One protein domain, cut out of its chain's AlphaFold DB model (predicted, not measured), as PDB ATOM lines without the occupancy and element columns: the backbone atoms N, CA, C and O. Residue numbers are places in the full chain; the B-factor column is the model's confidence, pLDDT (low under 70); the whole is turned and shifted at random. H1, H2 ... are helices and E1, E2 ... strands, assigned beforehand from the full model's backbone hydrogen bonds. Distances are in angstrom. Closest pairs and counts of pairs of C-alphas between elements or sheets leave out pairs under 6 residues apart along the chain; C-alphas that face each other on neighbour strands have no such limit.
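What this domain is: This is residues 64 to 144 of the 268 residues of an uncharacterized protein of Micromonospora sp. MP36 (UniProt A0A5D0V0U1). An antiparallel strand hairpin, E1 and E2, extends from a helical hairpin, H1 and H2, its open end near H2. The 81 printed residues include two named strands, then two named helices; the class is mixed. The whole is loose, radius of gyration of the C-alphas 14.5 A, spanning 48 by 27 by 21 A.

Where its parts are: E1, residues 64 to 71, begins at C-alpha (-35.767, -12.090, -38.271); E2 is residues 74 to 81. H1, residues 95 to 113, is 26.6 A long; H2, residues 121 to 142, 30.9 A, ends at C-alpha (-44.062, -31.450, -36.826).

How they stand to each other: In hairpin E1 and E2, N 67 and O 78 are within hydrogen-bond range, 2.8 A. The closest C-alphas of E2 and H2, Ser 80 and Val 124, are 6.5 A apart. H1 and H2 touch, closest C-alphas Leu 109 and Ala 127, 6.5 A, opposite ways at a shallow tilt of 34 degrees, only just short of steep. In both helices every O i to N i+4 pair is within range.

The domain as a whole: The farthest C-alphas, Val 72 and Pro 144, are 48.7 A apart. The printed part has no cut; link 82 to 94 is long. Residues 67 to 78 and 115 to 119 have pLDDT under 70.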
ATOM      1  N   VAL A  64     -36.442 -13.140 -37.503       85.88
ATOM      2  CA  VAL A  64     -35.767 -12.090 -38.271       85.88
ATOM      3  C   VAL A  64     -36.799 -11.123 -38.829       85.88
ATOM      4  O   VAL A  64     -37.669 -11.496 -39.615       85.88
ATOM      5  N   LYS A  65     -36.669  -9.844 -38.479       82.00
ATOM      6  CA  LYS A  65     -37.507  -8.785 -39.037       82.00
ATOM      7  C   LYS A  65     -36.741  -8.033 -40.112       82.00
ATOM      8  O   LYS A  65     -35.730  -7.391 -39.837       82.00
ATOM      9  N   ASN A  66     -37.258  -8.075 -41.335       73.44
ATOM     10  CA  ASN A  66     -36.768  -7.254 -42.433       73.44
ATOM     11  C   ASN A  66     -37.532  -5.929 -42.442       73.44
ATOM     12  O   ASN A  66     -38.739  -5.886 -42.666       73.44
ATOM     13  N   THR A  67     -36.824  -4.840 -42.181       68.88
ATOM     14  CA  THR A  67     -37.335  -3.473 -42.264       68.88
ATOM     15  C   THR A  67     -36.636  -2.731 -43.390       68.88
ATOM     16  O   THR A  67     -35.507  -3.034 -43.765       68.88
ATOM     17  N   SER A  68     -37.316  -1.755 -43.969       60.75
ATOM     18  CA  SER A  68     -36.749  -0.889 -44.995       60.75
ATOM     19  C   SER A  68     -36.668   0.522 -44.438       60.75
ATOM     20  O   SER A  68     -37.702   1.120 -44.140       60.75
ATOM     21  N   VAL A  69     -35.456   1.053 -44.289       57.44
ATOM     22  CA  VAL A  69     -35.257   2.420 -43.801       57.44
ATOM     23  C   VAL A  69     -35.071   3.333 -45.006       57.44
ATOM     24  O   VAL A  69     -34.165   3.137 -45.820       57.44
ATOM     25  N   ALA A  70     -35.953   4.324 -45.142       52.25
ATOM     26  CA  ALA A  70     -35.797   5.370 -46.141       52.25
ATOM     27  C   ALA A  70     -34.652   6.297 -45.714       52.25
ATOM     28  O   ALA A  70     -34.694   6.906 -44.647       52.25
ATOM     29  N   THR A  71     -33.624   6.394 -46.548       60.53
ATOM     30  CA  THR A  71     -32.485   7.299 -46.365       60.53
ATOM     31  C   THR A  71     -32.454   8.323 -47.496       60.53
ATOM     32  O   THR A  71     -33.077   8.129 -48.540       60.53
ATOM     33  N   VAL A  72     -31.705   9.415 -47.315       51.50
ATOM     34  CA  VAL A  72     -31.594  10.516 -48.295       51.50
ATOM     35  C   VAL A  72     -31.072  10.036 -49.670       51.50
ATOM     36  O   VAL A  72     -31.288  10.710 -50.671       51.50
ATOM     37  N   GLY A  73     -30.452   8.849 -49.746       52.31
ATOM     38  CA  GLY A  73     -29.956   8.220 -50.979       52.31
ATOM     39  C   GLY A  73     -30.731   6.984 -51.462       52.31
ATOM     40  O   GLY A  73     -30.269   6.323 -52.388       52.31
ATOM     41  N   GLY A  74     -31.871   6.641 -50.851       46.38
ATOM     42  CA  GLY A  74     -32.687   5.486 -51.245       46.38
ATOM     43  C   GLY A  74     -33.163   4.621 -50.077       46.38
ATOM     44  O   GLY A  74     -32.991   4.954 -48.904       46.38
ATOM     45  N   VAL A  75     -33.792   3.492 -50.404       49.09
ATOM     46  CA  VAL A  75     -34.307   2.528 -49.423       49.09
ATOM     47  C   VAL A  75     -33.218   1.504 -49.109       49.09
ATOM     48  O   VAL A  75     -32.827   0.735 -49.986       49.09
ATOM     49  N   VAL A  76     -32.730   1.486 -47.866       53.34
ATOM     50  CA  VAL A  76     -31.736   0.501 -47.418       53.34
ATOM     51  C   VAL A  76     -32.459  -0.618 -46.661       53.34
ATOM     52  O   VAL A  76     -33.144  -0.332 -45.674       53.34
ATOM     53  N   PRO A  77     -32.341  -1.884 -47.099       61.31
ATOM     54  CA  PRO A  77     -32.878  -3.008 -46.351       61.31
ATOM     55  C   PRO A  77     -32.065  -3.209 -45.068       61.31
ATOM     56  O   PRO A  77     -30.833  -3.271 -45.097       61.31
ATOM     57  N   HIS A  78     -32.764  -3.311 -43.946       69.25
ATOM     58  CA  HIS A  78     -32.214  -3.531 -42.620       69.25
ATOM     59  C   HIS A  78     -32.888  -4.747 -41.981       69.25
ATOM     60  O   HIS A  78     -34.099  -4.757 -41.766       69.25
ATOM     61  N   SER A  79     -32.095  -5.768 -41.680       77.00
ATOM     62  CA  SER A  79     -32.548  -6.984 -41.007       77.00
ATOM     63  C   SER A  79     -32.067  -6.959 -39.562       77.00
ATOM     64  O   SER A  79     -30.895  -6.660 -39.327       77.00
ATOM     65  N   SER A  80     -32.945  -7.291 -38.621       82.38
ATOM     66  CA  SER A  80     -32.630  -7.378 -37.189       82.38
ATOM     67  C   SER A  80     -33.230  -8.640 -36.580       82.38
ATOM     68  O   SER A  80     -34.289  -9.095 -37.030       82.38
ATOM     69  N   LEU A  81     -32.601  -9.178 -35.535       84.94
ATOM     70  CA  LEU A  81     -33.156 -10.318 -34.807       84.94
ATOM     71  C   LEU A  81     -34.298  -9.881 -33.881       84.94
ATOM     72  O   LEU A  81     -34.297  -8.798 -33.293       84.94
ATOM     73  N   VAL A  82     -35.306 -10.737 -33.762       85.88
ATOM     74  CA  VAL A  82     -36.442 -10.546 -32.864       85.88
ATOM     75  C   VAL A  82     -36.119 -11.240 -31.548       85.88
ATOM     76  O   VAL A  82     -36.015 -12.457 -31.487       85.88
ATOM     77  N   HIS A  83     -35.961 -10.461 -30.477       84.56
ATOM     78  CA  HIS A  83     -35.605 -10.983 -29.144       84.56
ATOM     79  C   HIS A  83     -36.804 -11.265 -28.242       84.56
ATOM     80  O   HIS A  83     -36.637 -11.757 -27.128       84.56
ATOM     81  N   THR A  84     -38.006 -10.901 -28.686       86.31
ATOM     82  CA  THR A  84     -39.237 -11.098 -27.914       86.31
ATOM     83  C   THR A  84     -39.850 -12.444 -28.288       86.31
ATOM     84  O   THR A  84     -40.061 -12.665 -29.481       86.31
ATOM     85  N   PRO A  85     -40.147 -13.321 -27.312       87.69
ATOM     86  CA  PRO A  85     -40.751 -14.610 -27.603       87.69
ATOM     87  C   PRO A  85     -42.128 -14.434 -28.260       87.69
ATOM     88  O   PRO A  85     -42.871 -13.510 -27.903       87.69
ATOM     89  N   PRO A  86     -42.477 -15.304 -29.218       88.94
ATOM     90  CA  PRO A  86     -43.767 -15.265 -29.876       88.94
ATOM     91  C   PRO A  86     -44.884 -15.607 -28.886       88.94
ATOM     92  O   PRO A  86     -44.751 -16.515 -28.073       88.94
ATOM     93  N   GLN A  87     -46.002 -14.884 -28.976       87.25
ATOM     94  CA  GLN A  87     -47.234 -15.190 -28.227       87.25
ATOM     95  C   GLN A  87     -48.189 -16.095 -29.010       87.25
ATOM     96  O   GLN A  87     -49.254 -16.431 -28.519       87.25
ATOM     97  N   THR A  88     -47.856 -16.394 -30.264       87.69
ATOM     98  CA  THR A  88     -48.672 -17.194 -31.180       87.69
ATOM     99  C   THR A  88     -47.738 -17.966 -32.099       87.69
ATOM    100  O   THR A  88     -46.629 -17.502 -32.376       87.69
ATOM    101  N   ALA A  89     -48.172 -19.129 -32.571       89.00
ATOM    102  CA  ALA A  89     -47.457 -19.880 -33.595       89.00
ATOM    103  C   ALA A  89     -48.002 -19.576 -34.998       89.00
ATOM    104  O   ALA A  89     -49.163 -19.175 -35.127       89.00
ATOM    105  N   PRO A  90     -47.197 -19.818 -36.049       87.75
ATOM    106  CA  PRO A  90     -47.690 -19.838 -37.416       87.75
ATOM    107  C   PRO A  90     -48.884 -20.784 -37.574       87.75
ATOM    108  O   PRO A  90     -48.978 -21.830 -36.917       87.75
ATOM    109  N   SER A  91     -49.795 -20.430 -38.478       83.06
ATOM    110  CA  SER A  91     -51.049 -21.166 -38.652       83.06
ATOM    111  C   SER A  91     -50.800 -22.620 -39.075       83.06
ATOM    112  O   SER A  91     -50.263 -22.888 -40.148       83.06
ATOM    113  N   GLY A  92     -51.245 -23.578 -38.256       80.75
ATOM    114  CA  GLY A  92     -51.082 -25.016 -38.517       80.75
ATOM    115  C   GLY A  92     -49.941 -25.691 -37.750       80.75
ATOM    116  O   GLY A  92     -49.758 -26.896 -37.907       80.75
ATOM    117  N   LEU A  93     -49.219 -24.952 -36.905       88.31
ATOM    118  CA  LEU A  93     -48.258 -25.493 -35.942       88.31
ATOM    119  C   LEU A  93     -48.821 -25.443 -34.515       88.31
ATOM    120  O   LEU A  93     -49.654 -24.597 -34.192       88.31
ATOM    121  N   GLY A  94     -48.367 -26.357 -33.655       90.31
ATOM    122  CA  GLY A  94     -48.712 -26.342 -32.234       90.31
ATOM    123  C   GLY A  94     -48.020 -25.188 -31.506       90.31
ATOM    124  O   GLY A  94     -46.803 -25.043 -31.604       90.31
ATOM    125  N   GLU A  95     -48.787 -24.387 -30.761       92.00
ATOM    126  CA  GLU A  95     -48.290 -23.184 -30.079       92.00
ATOM    127  C   GLU A  95     -47.163 -23.494 -29.087       92.00
ATOM    128  O   GLU A  95     -46.055 -22.978 -29.232       92.00
ATOM    129  N   ASP A  96     -47.399 -24.423 -28.160       92.50
ATOM    130  CA  ASP A  96     -46.420 -24.814 -27.139       92.50
ATOM    131  C   ASP A  96     -45.120 -25.364 -27.753       92.50
ATOM    132  O   ASP A  96     -44.011 -25.052 -27.301       92.50
ATOM    133  N   ALA A  97     -45.248 -26.165 -28.816       91.88
ATOM    134  CA  ALA A  97     -44.114 -26.747 -29.527       91.88
ATOM    135  C   ALA A  97     -43.288 -25.664 -30.233       91.88
ATOM    136  O   ALA A  97     -42.057 -25.672 -30.153       91.88
ATOM    137  N   PHE A  98     -43.952 -24.699 -30.875       93.56
ATOM    138  CA  PHE A  98     -43.288 -23.601 -31.568       93.56
ATOM    139  C   PHE A  98     -42.608 -22.623 -30.604       93.56
ATOM    140  O   PHE A  98     -41.476 -22.216 -30.854       93.56
ATOM    141  N   VAL A  99     -43.241 -22.280 -29.479       93.56
ATOM    142  CA  VAL A  99     -42.634 -21.413 -28.452       93.56
ATOM    143  C   VAL A  99     -41.392 -22.078 -27.851       93.56
ATOM    144  O   VAL A  99     -40.343 -21.442 -27.719       93.56
ATOM    145  N   THR A 100     -41.463 -23.380 -27.563       94.50
ATOM    146  CA  THR A 100     -40.311 -24.163 -27.079       94.50
ATOM    147  C   THR A 100     -39.179 -24.198 -28.110       94.50
ATOM    148  O   THR A 100     -38.006 -23.997 -27.777       94.50
ATOM    149  N   PHE A 101     -39.525 -24.414 -29.380       95.25
ATOM    150  CA  PHE A 101     -38.587 -24.348 -30.496       95.25
ATOM    151  C   PHE A 101     -37.922 -22.971 -30.596       95.25
ATOM    152  O   PHE A 101     -36.699 -22.891 -30.702       95.25
ATOM    153  N   TRP A 102     -38.699 -21.890 -30.485       95.31
ATOM    154  CA  TRP A 102     -38.187 -20.525 -30.543       95.31
ATOM    155  C   TRP A 102     -37.154 -20.253 -29.453       95.31
ATOM    156  O   TRP A 102     -36.065 -19.771 -29.758       95.31
ATOM    157  N   HIS A 103     -37.445 -20.630 -28.203       93.81
ATOM    158  CA  HIS A 103     -36.490 -20.486 -27.101       93.81
ATOM    159  C   HIS A 103     -35.191 -21.248 -27.370       93.81
ATOM    160  O   HIS A 103     -34.110 -20.680 -27.237       93.81
ATOM    161  N   THR A 104     -35.302 -22.493 -27.838       95.38
ATOM    162  CA  THR A 104     -34.143 -23.338 -28.160       95.38
ATOM    163  C   THR A 104     -33.244 -22.690 -29.217       95.38
ATOM    164  O   THR A 104     -32.029 -22.618 -29.044       95.38
ATOM    165  N   VAL A 105     -33.833 -22.187 -30.306       93.94
ATOM    166  CA  VAL A 105     -33.076 -21.552 -31.397       93.94
ATOM    167  C   VAL A 105     -32.473 -20.220 -30.959       93.94
ATOM    168  O   VAL A 105     -31.334 -19.923 -31.310       93.94
ATOM    169  N   MET A 106     -33.195 -19.416 -30.179       91.38
ATOM    170  CA  MET A 106     -32.677 -18.133 -29.694       91.38
ATOM    171  C   MET A 106     -31.537 -18.298 -28.693       91.38
ATOM    172  O   MET A 106     -30.600 -17.498 -28.708       91.38
ATOM    173  N   ASP A 107     -31.578 -19.333 -27.858       91.38
ATOM    174  CA  ASP A 107     -30.470 -19.662 -26.962       91.38
ATOM    175  C   ASP A 107     -29.243 -20.139 -27.754       91.38
ATOM    176  O   ASP A 107     -28.138 -19.654 -27.511       91.38
ATOM    177  N   GLU A 108     -29.431 -20.978 -28.780       92.06
ATOM    178  CA  GLU A 108     -28.351 -21.393 -29.687       92.06
ATOM    179  C   GLU A 108     -27.736 -20.204 -30.445       92.06
ATOM    180  O   GLU A 108     -26.513 -20.099 -30.576       92.06
ATOM    181  N   LEU A 109     -28.565 -19.270 -30.921       89.25
ATOM    182  CA  LEU A 109     -28.110 -18.056 -31.599       89.25
ATOM    183  C   LEU A 109     -27.273 -17.160 -30.685       89.25
ATOM    184  O   LEU A 109     -26.253 -16.618 -31.120       89.25
ATOM    185  N   ARG A 110     -27.705 -16.999 -29.429       85.25
ATOM    186  CA  ARG A 110     -26.986 -16.213 -28.419       85.25
ATOM    187  C   ARG A 110     -25.631 -16.824 -28.093       85.25
ATOM    188  O   ARG A 110     -24.669 -16.069 -27.982       85.25
ATOM    189  N   ASP A 111     -25.566 -18.148 -27.972       86.25
ATOM    190  CA  ASP A 111     -24.328 -18.881 -27.701       86.25
ATOM    191  C   ASP A 111     -23.359 -18.823 -28.897       86.25
ATOM    192  O   ASP A 111     -22.165 -18.584 -28.734       86.25
ATOM    193  N   THR A 112     -23.880 -18.948 -30.122       86.50
ATOM    194  CA  THR A 112     -23.051 -19.055 -31.335       86.50
ATOM    195  C   THR A 112     -22.497 -17.713 -31.825       86.50
ATOM    196  O   THR A 112     -21.349 -17.646 -32.260       86.50
ATOM    197  N   TYR A 113     -23.304 -16.645 -31.823       80.94
ATOM    198  CA  TYR A 113     -22.961 -15.394 -32.524       80.94
ATOM    199  C   TYR A 113     -22.606 -14.217 -31.608       80.94
ATOM    200  O   TYR A 113     -22.344 -13.120 -32.116       80.94
ATOM    201  N   ASP A 114     -22.585 -14.447 -30.291       71.81
ATOM    202  CA  ASP A 114     -22.417 -13.441 -29.236       71.81
ATOM    203  C   ASP A 114     -23.122 -12.122 -29.591       71.81
ATOM    204  O   ASP A 114     -22.533 -11.139 -30.061       71.81
ATOM    205  N   LEU A 115     -24.446 -12.152 -29.447       66.94
ATOM    206  CA  LEU A 115     -25.342 -11.056 -29.820       66.94
ATOM    207  C   LEU A 115     -25.326  -9.897 -28.800       66.94
ATOM    208  O   LEU A 115     -26.139  -8.982 -28.908       66.94
ATOM    209  N   ARG A 116     -24.425  -9.924 -27.805       61.38
ATOM    210  CA  ARG A 116     -24.339  -8.922 -26.727       61.38
ATOM    211  C   ARG A 116     -23.658  -7.619 -27.158       61.38
ATOM    212  O   ARG A 116     -24.063  -6.559 -26.693       61.38
ATOM    213  N   ASP A 117     -22.708  -7.692 -28.092       58.19
ATOM    214  CA  ASP A 117     -21.892  -6.547 -28.544       58.19
ATOM    215  C   ASP A 117     -22.448  -5.829 -29.791       58.19
ATOM    216  O   ASP A 117     -21.762  -5.037 -30.442       58.19
ATOM    217  N   GLY A 118     -23.714  -6.081 -30.125       60.94
ATOM    218  CA  GLY A 118     -24.408  -5.465 -31.252       60.94
ATOM    219  C   GLY A 118     -24.508  -6.361 -32.489       60.94
ATOM    220  O   GLY A 118     -23.679  -7.233 -32.764       60.94
ATOM    221  N   GLU A 119     -25.575  -6.135 -33.253       69.44
ATOM    222  CA  GLU A 119     -25.922  -6.905 -34.446       69.44
ATOM    223  C   GLU A 119     -25.231  -6.316 -35.680       69.44
ATOM    224  O   GLU A 119     -25.707  -5.361 -36.296       69.44
ATOM    225  N   SER A 120     -24.086  -6.883 -36.068       75.25
ATOM    226  CA  SER A 120     -23.530  -6.593 -37.391       75.25
ATOM    227  C   SER A 120     -24.381  -7.273 -38.470       75.25
ATOM    228  O   SER A 120     -24.913  -8.366 -38.271       75.25
ATOM    229  N   ARG A 121     -24.485  -6.654 -39.653       74.12
ATOM    230  CA  ARG A 121     -25.234  -7.219 -40.792       74.12
ATOM    231  C   ARG A 121     -24.786  -8.644 -41.136       74.12
ATOM    232  O   ARG A 121     -25.611  -9.478 -41.489       74.12
ATOM    233  N   GLU A 122     -23.490  -8.915 -41.031       77.62
ATOM    234  CA  GLU A 122     -22.913 -10.234 -41.289       77.62
ATOM    235  C   GLU A 122     -23.360 -11.269 -40.248       77.62
ATOM    236  O   GLU A 122     -23.777 -12.365 -40.620       77.62
ATOM    237  N   LYS A 123     -23.383 -10.894 -38.960       80.31
ATOM    238  CA  LYS A 123     -23.911 -11.748 -37.887       80.31
ATOM    239  C   LYS A 123     -25.395 -12.049 -38.083       80.31
ATOM    240  O   LYS A 123     -25.792 -13.196 -37.931       80.31
ATOM    241  N   VAL A 124     -26.202 -11.059 -38.474       80.00
ATOM    242  CA  VAL A 124     -27.641 -11.263 -38.733       80.00
ATOM    243  C   VAL A 124     -27.870 -12.188 -39.931       80.00
ATOM    244  O   VAL A 124     -28.750 -13.042 -39.880       80.00
ATOM    245  N   LEU A 125     -27.066 -12.079 -40.994       81.69
ATOM    246  CA  LEU A 125     -27.156 -12.990 -42.141       81.69
ATOM    247  C   LEU A 125     -26.765 -14.427 -41.767       81.69
ATOM    248  O   LEU A 125     -27.464 -15.367 -42.145       81.69
ATOM    249  N   ALA A 126     -25.692 -14.604 -40.993       83.62
ATOM    250  CA  ALA A 126     -25.277 -15.920 -40.512       83.62
ATOM    251  C   ALA A 126     -26.315 -16.533 -39.551       83.62
ATOM    252  O   ALA A 126     -26.687 -17.697 -39.701       83.62
ATOM    253  N   ALA A 127     -26.851 -15.725 -38.632       85.88
ATOM    254  CA  ALA A 127     -27.954 -16.092 -37.750       85.88
ATOM    255  C   ALA A 127     -29.203 -16.504 -38.545       85.88
ATOM    256  O   ALA A 127     -29.788 -17.546 -38.266       85.88
ATOM    257  N   SER A 128     -29.570 -15.744 -39.582       86.75
ATOM    258  CA  SER A 128     -30.695 -16.069 -40.465       86.75
ATOM    259  C   SER A 128     -30.525 -17.438 -41.125       86.75
ATOM    260  O   SER A 128     -31.476 -18.211 -41.174       86.75
ATOM    261  N   ALA A 129     -29.318 -17.775 -41.589       86.69
ATOM    262  CA  ALA A 129     -29.046 -19.085 -42.178       86.69
ATOM    263  C   ALA A 129     -29.160 -20.233 -41.153       86.69
ATOM    264  O   ALA A 129     -29.640 -21.319 -41.487       86.69
ATOM    265  N   LEU A 130     -28.751 -20.010 -39.895       89.81
ATOM    266  CA  LEU A 130     -28.972 -20.981 -38.818       89.81
ATOM    267  C   LEU A 130     -30.469 -21.171 -38.545       89.81
ATOM    268  O   LEU A 130     -30.929 -22.311 -38.501       89.81
ATOM    269  N   VAL A 131     -31.216 -20.072 -38.407       90.38
ATOM    270  CA  VAL A 131     -32.670 -20.083 -38.184       90.38
ATOM    271  C   VAL A 131     -33.376 -20.862 -39.284       90.38
ATOM    272  O   VAL A 131     -34.160 -21.755 -38.985       90.38
ATOM    273  N   GLU A 132     -33.072 -20.576 -40.550       89.75
ATOM    274  CA  GLU A 132     -33.679 -21.266 -41.690       89.75
ATOM    275  C   GLU A 132     -33.488 -22.784 -41.622       89.75
ATOM    276  O   GLU A 132     -34.447 -23.541 -41.770       89.75
ATOM    277  N   ARG A 133     -32.271 -23.238 -41.315       90.81
ATOM    278  CA  ARG A 133     -31.975 -24.665 -41.142       90.81
ATOM    279  C   ARG A 133     -32.734 -25.275 -39.962       90.81
ATOM    280  O   ARG A 133     -33.243 -26.387 -40.075       90.81
ATOM    281  N   ARG A 134     -32.829 -24.564 -38.835       93.69
ATOM    282  CA  ARG A 134     -33.572 -25.033 -37.656       93.69
ATOM    283  C   ARG A 134     -35.078 -25.089 -37.903       93.69
ATOM    284  O   ARG A 134     -35.719 -26.025 -37.432       93.69
ATOM    285  N   ILE A 135     -35.628 -24.156 -38.678       92.44
ATOM    286  CA  ILE A 135     -37.025 -24.195 -39.126       92.44
ATOM    287  C   ILE A 135     -37.258 -25.422 -40.009       92.44
ATOM    288  O   ILE A 135     -38.214 -26.153 -39.771       92.44
ATOM    289  N   ASP A 136     -36.376 -25.699 -40.972       90.50
ATOM    290  CA  ASP A 136     -36.510 -26.873 -41.844       90.50
ATOM    291  C   ASP A 136     -36.488 -28.185 -41.028       90.50
ATOM    292  O   ASP A 136     -37.311 -29.079 -41.247       90.50
ATOM    293  N   GLU A 137     -35.607 -28.282 -40.024       92.12
ATOM    294  CA  GLU A 137     -35.573 -29.411 -39.085       92.12
ATOM    295  C   GLU A 137     -36.857 -29.524 -38.254       92.12
ATOM    296  O   GLU A 137     -37.389 -30.626 -38.104       92.12
ATOM    297  N   PHE A 138     -37.365 -28.412 -37.722       93.12
ATOM    298  CA  PHE A 138     -38.594 -28.380 -36.931       93.12
ATOM    299  C   PHE A 138     -39.813 -28.796 -37.762       93.12
ATOM    300  O   PHE A 138     -40.529 -29.727 -37.389       93.12
ATOM    301  N   LEU A 139     -39.988 -28.197 -38.943       90.50
ATOM    302  CA  LEU A 139     -41.071 -28.530 -39.869       90.50
ATOM    303  C   LEU A 139     -41.013 -29.999 -40.303       90.50
ATOM    304  O   LEU A 139     -42.050 -30.645 -40.415       90.50
ATOM    305  N   SER A 140     -39.819 -30.571 -40.487       88.62
ATOM    306  CA  SER A 140     -39.683 -31.994 -40.829       88.62
ATOM    307  C   SER A 140     -40.186 -32.951 -39.737       88.62
ATOM    308  O   SER A 140     -40.504 -34.100 -40.042       88.62
ATOM    309  N   ARG A 141     -40.264 -32.506 -38.475       89.06
ATOM    310  CA  ARG A 141     -40.753 -33.310 -37.342       89.06
ATOM    311  C   ARG A 141     -42.248 -33.107 -37.122       89.06
ATOM    312  O   ARG A 141     -42.972 -34.097 -37.003       89.06
ATOM    313  N   GLU A 142     -42.684 -31.850 -37.131       89.31
ATOM    314  CA  GLU A 142     -44.062 -31.450 -36.826       89.31
ATOM    315  C   GLU A 142     -45.043 -31.703 -37.978       89.31
ATOM    316  O   GLU A 142     -46.218 -31.979 -37.740       89.31
ATOM    317  N   LEU A 143     -44.590 -31.646 -39.236       87.06
ATOM    318  CA  LEU A 143     -45.478 -31.884 -40.373       87.06
ATOM    319  C   LEU A 143     -45.848 -33.374 -40.528       87.06
ATOM    320  O   LEU A 143     -45.043 -34.262 -40.202       87.06
ATOM    321  N   PRO A 144     -47.038 -33.670 -41.099       85.00
ATOM    322  CA  PRO A 144     -47.463 -35.032 -41.412       85.00
ATOM    323  C   PRO A 144     -46.444 -35.777 -42.281       85.00
ATOM    324  O   PRO A 144     -45.810 -35.180 -43.151       85.00
TER     325      PRO A 144